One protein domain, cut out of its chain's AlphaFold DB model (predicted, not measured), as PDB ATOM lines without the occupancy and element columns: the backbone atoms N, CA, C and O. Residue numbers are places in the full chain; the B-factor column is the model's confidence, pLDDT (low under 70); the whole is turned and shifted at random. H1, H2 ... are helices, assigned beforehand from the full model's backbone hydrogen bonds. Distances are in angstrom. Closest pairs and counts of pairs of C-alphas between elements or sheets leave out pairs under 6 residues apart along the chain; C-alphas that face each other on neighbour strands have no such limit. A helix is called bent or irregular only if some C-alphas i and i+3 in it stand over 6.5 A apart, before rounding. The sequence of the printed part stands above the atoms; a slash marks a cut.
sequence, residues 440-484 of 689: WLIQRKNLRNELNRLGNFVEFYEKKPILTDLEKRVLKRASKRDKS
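AT A GLANCE: This is residues 440 to 484 of the 689 residues of the protein "Hypothetical protein" of Didymodactylos carnosus (UniProt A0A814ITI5). The longest helix, H3, and the short H2 packed on it at a steep angle make a small head, and H1 sticks out from this head as a straight arm whose residues stand free, giving the model much of its length. The loop of residues 463 to 468 leads from H2 to the beginning of H3. The printed part has 45 residues with three named helices, in the order H1, H2, H3 along the chain, and no named strand; the class is all helix. The whole is only just loose, close to extended, with a radius of gyration of the C-alphas of 13.9 A, and its outline is flat, with spans of 43 by 26 by 13 A.

IN THESE COORDINATES: Begin with H3, residues 469 to 484: find C-alpha 469 at (-29.339, 25.529, 12.864), and from there the helix runs 23.2 A to C-alpha 484 at (-10.886, 15.478, 22.752). Next look at H2, residues 457 to 462, a short helix of 8.6 A from first to last C-alpha. Then go to the first printed residue, where H1, residues 440 to 454, begins with C-alpha 440 at (-6.108, 43.455, 44.036) and runs 20.6 A to C-alpha 454. None of these helices is bent or irregular.

HOW THE PARTS SIT: Start from H3 and look at Leu 475: its C-alpha is 6.1 A from that of Val 458 in H2, the closest C-alphas of the two helices. H2 and H3 touch, with 6 pairs of C-alphas within 8 A and their centres 10.0 A apart. Their lines stand at a steep tilt of 64 degrees, and they run opposite ways. Moving outward, H1 and H2 meet only through their link, and H1 and H3 are apart. Residues 440 to 455, of which 440 to 454 belong to H1, stand free. On the backbone atoms of H1, H2 and H3 you will find every O i to N i+4 pair within hydrogen-bond range.

THE WHOLE: The two C-alphas farthest apart are those of Trp 440 and Asp 469, at 42.8 A, while the first and last printed C-alphas, of Trp 440 and Ser 484, are 35.5 A apart. The printed part has no cut. The link from H1 to H2, with 2 residues, is tight; the link from H2 to H3, with 6 residues, is short. In the B-factor column the mean pLDDT of the printed part is 74.1; look for the values under 70 at residues 452 to 456 and residues 480 to 484, where the model's confidence is low.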
ATOM      1  N   TRP A 440      -5.979  43.196  45.465       76.56
ATOM      2  CA  TRP A 440      -6.108  43.455  44.036       76.56
ATOM      3  C   TRP A 440      -5.805  42.209  43.190       76.56
ATOM      4  O   TRP A 440      -6.505  41.932  42.217       76.56
ATOM      5  N   LEU A 441      -4.803  41.406  43.565       75.25
ATOM      6  CA  LEU A 441      -4.506  40.130  42.903       75.25
ATOM      7  C   LEU A 441      -5.644  39.114  43.065       75.25
ATOM      8  O   LEU A 441      -5.945  38.386  42.115       75.25
ATOM      9  N   ILE A 442      -6.279  39.067  44.239       82.38
ATOM     10  CA  ILE A 442      -7.440  38.209  44.509       82.38
ATOM     11  C   ILE A 442      -8.639  38.666  43.669       82.38
ATOM     12  O   ILE A 442      -9.222  37.854  42.950       82.38
ATOM     13  N   GLN A 443      -8.941  39.966  43.651       74.88
ATOM     14  CA  GLN A 443     -10.001  40.542  42.815       74.88
ATOM     15  C   GLN A 443      -9.757  40.273  41.326       74.88
ATOM     16  O   GLN A 443     -10.673  39.894  40.597       74.88
ATOM     17  N   ARG A 444      -8.507  40.375  40.862       73.31
ATOM     18  CA  ARG A 444      -8.160  40.127  39.458       73.31
ATOM     19  C   ARG A 444      -8.255  38.651  39.078       73.31
ATOM     20  O   ARG A 444      -8.619  38.352  37.942       73.31
ATOM     21  N   LYS A 445      -7.962  37.734  40.006       79.75
ATOM     22  CA  LYS A 445      -8.211  36.293  39.830       79.75
ATOM     23  C   LYS A 445      -9.706  35.993  39.763       79.75
ATOM     24  O   LYS A 445     -10.114  35.253  38.874       79.75
ATOM     25  N   ASN A 446     -10.512  36.607  40.628       83.19
ATOM     26  CA  ASN A 446     -11.965  36.438  40.618       83.19
ATOM     27  C   ASN A 446     -12.582  36.962  39.319       83.19
ATOM     28  O   ASN A 446     -13.295  36.218  38.657       83.19
ATOM     29  N   LEU A 447     -12.188  38.152  38.864       77.12
ATOM     30  CA  LEU A 447     -12.624  38.704  37.579       77.12
ATOM     31  C   LEU A 447     -12.186  37.821  36.400       77.12
ATOM     32  O   LEU A 447     -12.947  37.603  35.462       77.12
ATOM     33  N   ARG A 448     -10.972  37.249  36.438       71.50
ATOM     34  CA  ARG A 448     -10.525  36.284  35.416       71.50
ATOM     35  C   ARG A 448     -11.394  35.026  35.416       71.50
ATOM     36  O   ARG A 448     -11.730  34.527  34.349       71.50
ATOM     37  N   ASN A 449     -11.761  34.531  36.595       72.50
ATOM     38  CA  ASN A 449     -12.630  33.369  36.748       72.50
ATOM     39  C   ASN A 449     -14.063  33.669  36.290       72.50
ATOM     40  O   ASN A 449     -14.670  32.823  35.645       72.50
ATOM     41  N   GLU A 450     -14.583  34.868  36.547       70.38
ATOM     42  CA  GLU A 450     -15.885  35.327  36.052       70.38
ATOM     43  C   GLU A 450     -15.896  35.483  34.530       70.38
ATOM     44  O   GLU A 450     -16.800  34.970  33.879       70.38
ATOM     45  N   LEU A 451     -14.858  36.076  33.933       70.62
ATOM     46  CA  LEU A 451     -14.717  36.144  32.475       70.62
ATOM     47  C   LEU A 451     -14.575  34.756  31.838       70.62
ATOM     48  O   LEU A 451     -15.118  34.510  30.763       70.62
ATOM     49  N   ASN A 452     -13.887  33.827  32.504       68.25
ATOM     50  CA  ASN A 452     -13.792  32.442  32.047       68.25
ATOM     51  C   ASN A 452     -15.132  31.695  32.193       68.25
ATOM     52  O   ASN A 452     -15.451  30.874  31.338       68.25
ATOM     53  N   ARG A 453     -15.939  32.005  33.219       66.19
ATOM     54  CA  ARG A 453     -17.313  31.490  33.379       66.19
ATOM     55  C   ARG A 453     -18.262  32.049  32.318       66.19
ATOM     56  O   ARG A 453     -19.044  31.294  31.754       66.19
ATOM     57  N   LEU A 454     -18.136  33.333  31.977       61.19
ATOM     58  CA  LEU A 454     -18.845  33.954  30.849       61.19
ATOM     59  C   LEU A 454     -18.434  33.347  29.494       61.19
ATOM     60  O   LEU A 454     -19.179  33.429  28.523       61.19
ATOM     61  N   GLY A 455     -17.269  32.696  29.436       60.19
ATOM     62  CA  GLY A 455     -16.790  31.939  28.284       60.19
ATOM     63  C   GLY A 455     -17.453  30.572  28.076       60.19
ATOM     64  O   GLY A 455     -17.153  29.935  27.066       60.19
ATOM     65  N   ASN A 456     -18.347  30.106  28.961       67.62
ATOM     66  CA  ASN A 456     -19.022  28.815  28.791       67.62
ATOM     67  C   ASN A 456     -20.290  28.945  27.926       67.62
ATOM     68  O   ASN A 456     -21.416  28.707  28.359       67.62
ATOM     69  N   PHE A 457     -20.104  29.345  26.666       70.94
ATOM     70  CA  PHE A 457     -21.191  29.501  25.690       70.94
ATOM     71  C   PHE A 457     -21.945  28.185  25.417       70.94
ATOM     72  O   PHE A 457     -23.057  28.220  24.899       70.94
ATOM     73  N   VAL A 458     -21.370  27.033  25.784       76.81
ATOM     74  CA  VAL A 458     -22.016  25.714  25.719       76.81
ATOM     75  C   VAL A 458     -23.254  25.677  26.618       76.81
ATOM     76  O   VAL A 458     -24.344  25.425  26.117       76.81
ATOM     77  N   GLU A 459     -23.125  26.057  27.895       75.25
ATOM     78  CA  GLU A 459     -24.258  26.115  28.834       75.25
ATOM     79  C   GLU A 459     -25.323  27.134  28.403       75.25
ATOM     80  O   GLU A 459     -26.518  26.930  28.618       75.25
ATOM     81  N   PHE A 460     -24.898  28.242  27.787       76.62
ATOM     82  CA  PHE A 460     -25.807  29.261  27.260       76.62
ATOM     83  C   PHE A 460     -26.662  28.719  26.108       76.62
ATOM     84  O   PHE A 460     -27.872  28.937  26.081       76.62
ATOM     85  N   TYR A 461     -26.052  27.982  25.174       79.19
ATOM     86  CA  TYR A 461     -26.785  27.353  24.077       79.19
ATOM     87  C   TYR A 461     -27.634  26.162  24.541       79.19
ATOM     88  O   TYR A 461     -28.696  25.949  23.970       79.19
ATOM     89  N   GLU A 462     -27.224  25.430  25.580       80.06
ATOM     90  CA  GLU A 462     -28.007  24.326  26.159       80.06
ATOM     91  C   GLU A 462     -29.279  24.799  26.880       80.06
ATOM     92  O   GLU A 462     -30.287  24.099  26.866       80.06
ATOM     93  N   LYS A 463     -29.264  25.999  27.471       82.06
ATOM     94  CA  LYS A 463     -30.424  26.583  28.172       82.06
ATOM     95  C   LYS A 463     -31.381  27.351  27.257       82.06
ATOM     96  O   LYS A 463     -32.421  27.821  27.715       82.06
ATOM     97  N   LYS A 464     -31.047  27.512  25.974       84.12
ATOM     98  CA  LYS A 464     -31.889  28.244  25.024       84.12
ATOM     99  C   LYS A 464     -33.047  27.342  24.562       84.12
ATOM    100  O   LYS A 464     -32.787  26.250  24.069       84.12
ATOM    101  N   PRO A 465     -34.316  27.782  24.648       78.19
ATOM    102  CA  PRO A 465     -35.467  26.935  24.316       78.19
ATOM    103  C   PRO A 465     -35.583  26.621  22.816       78.19
ATOM    104  O   PRO A 465     -36.127  25.588  22.439       78.19
ATOM    105  N   ILE A 466     -35.061  27.496  21.947       82.81
ATOM    106  CA  ILE A 466     -35.071  27.316  20.490       82.81
ATOM    107  C   ILE A 466     -33.680  27.652  19.954       82.81
ATOM    108  O   ILE A 466     -33.238  28.804  20.010       82.81
ATOM    109  N   LEU A 467     -32.985  26.638  19.437       86.25
ATOM    110  CA  LEU A 467     -31.679  26.799  18.801       86.25
ATOM    111  C   LEU A 467     -31.850  26.904  17.288       86.25
ATOM    112  O   LEU A 467     -32.467  26.045  16.655       86.25
ATOM    113  N   THR A 468     -31.223  27.917  16.701       83.25
ATOM    114  CA  THR A 468     -31.073  28.014  15.246       83.25
ATOM    115  C   THR A 468     -30.115  26.935  14.727       83.25
ATOM    116  O   THR A 468     -29.251  26.439  15.454       83.25
ATOM    117  N   ASP A 469     -30.197  26.579  13.444       76.31
ATOM    118  CA  ASP A 469     -29.339  25.529  12.864       76.31
ATOM    119  C   ASP A 469     -27.847  25.888  12.858       76.31
ATOM    120  O   ASP A 469     -26.970  25.021  12.795       76.31
ATOM    121  N   LEU A 470     -27.520  27.179  12.934       72.25
ATOM    122  CA  LEU A 470     -26.149  27.634  13.137       72.25
ATOM    123  C   LEU A 470     -25.700  27.393  14.587       72.25
ATOM    124  O   LEU A 470     -24.604  26.878  14.801       72.25
ATOM    125  N   GLU A 471     -26.556  27.677  15.567       80.69
ATOM    126  CA  GLU A 471     -26.278  27.468  16.995       80.69
ATOM    127  C   GLU A 471     -26.175  25.978  17.348       80.69
ATOM    128  O   GLU A 471     -25.224  25.581  18.020       80.69
ATOM    129  N   LYS A 472     -27.045  25.121  16.792       82.38
ATOM    130  CA  LYS A 472     -26.922  23.653  16.905       82.38
ATOM    131  C   LYS A 472     -25.563  23.158  16.394       82.38
ATOM    132  O   LYS A 472     -24.934  22.293  17.008       82.38
ATOM    133  N   ARG A 473     -25.064  23.730  15.287       77.25
ATOM    134  CA  ARG A 473     -23.741  23.397  14.723       77.25
ATOM    135  C   ARG A 473     -22.589  23.880  15.600       77.25
ATOM    136  O   ARG A 473     -21.603  23.157  15.749       77.25
ATOM    137  N   VAL A 474     -22.691  25.079  16.174       79.31
ATOM    138  CA  VAL A 474     -21.686  25.616  17.108       79.31
ATOM    139  C   VAL A 474     -21.617  24.756  18.370       79.31
ATOM    140  O   VAL A 474     -20.517  24.340  18.741       79.31
ATOM    141  N   LEU A 475     -22.766  24.389  18.945       82.94
ATOM    142  CA  LEU A 475     -22.858  23.512  20.113       82.94
ATOM    143  C   LEU A 475     -22.234  22.132  19.834       82.94
ATOM    144  O   LEU A 475     -21.320  21.708  20.537       82.94
ATOM    145  N   LYS A 476     -22.603  21.484  18.717       80.31
ATOM    146  CA  LYS A 476     -22.039  20.183  18.291       80.31
ATOM    147  C   LYS A 476     -20.511  20.224  18.105       80.31
ATOM    148  O   LYS A 476     -19.832  19.226  18.355       80.31
ATOM    149  N   ARG A 477     -19.944  21.357  17.660       75.19
ATOM    150  CA  ARG A 477     -18.482  21.543  17.532       75.19
ATOM    151  C   ARG A 477     -17.797  21.765  18.874       75.19
ATOM    152  O   ARG A 477     -16.694  21.252  19.062       75.19
ATOM    153  N   ALA A 478     -18.423  22.518  19.772       73.00
ATOM    154  CA  ALA A 478     -17.898  22.779  21.105       73.00
ATOM    155  C   ALA A 478     -17.817  21.483  21.924       73.00
ATOM    156  O   ALA A 478     -16.723  21.090  22.321       73.00
ATOM    157  N   SER A 479     -18.906  20.705  21.982       71.50
ATOM    158  CA  SER A 479     -18.933  19.424  22.702       71.50
ATOM    159  C   SER A 479     -17.958  18.374  22.136       71.50
ATOM    160  O   SER A 479     -17.518  17.482  22.860       71.50
ATOM    161  N   LYS A 480     -17.590  18.442  20.843       67.50
ATOM    162  CA  LYS A 480     -16.548  17.569  20.255       67.50
ATOM    163  C   LYS A 480     -15.129  17.960  20.692       67.50
ATOM    164  O   LYS A 480     -14.292  17.071  20.828       67.50
ATOM    165  N   ARG A 481     -14.846  19.253  20.902       59.34
ATOM    166  CA  ARG A 481     -13.535  19.709  21.402       59.34
ATOM    167  C   ARG A 481     -13.321  19.287  22.850       59.34
ATOM    168  O   ARG A 481     -12.258  18.750  23.147       59.34
ATOM    169  N   ASP A 482     -14.336  19.407  23.697       58.25
ATOM    170  CA  ASP A 482     -14.219  19.046  25.117       58.25
ATOM    171  C   ASP A 482     -13.986  17.540  25.316       58.25
ATOM    172  O   ASP A 482     -13.143  17.138  26.119       58.25
ATOM    173  N   LYS A 483     -14.609  16.694  24.482       59.16
ATOM    174  CA  LYS A 483     -14.338  15.244  24.453       59.16
ATOM    175  C   LYS A 483     -12.904  14.902  24.037       59.16
ATOM    176  O   LYS A 483     -12.352  13.931  24.536       59.16
ATOM    177  N   SER A 484     -12.290  15.687  23.147       51.44
ATOM    178  CA  SER A 484     -10.886  15.478  22.752       51.44
ATOM    179  C   SER A 484      -9.884  15.921  23.823       51.44
ATOM    180  O   SER A 484      -8.793  15.368  23.896       51.44
TER     181      SER A 484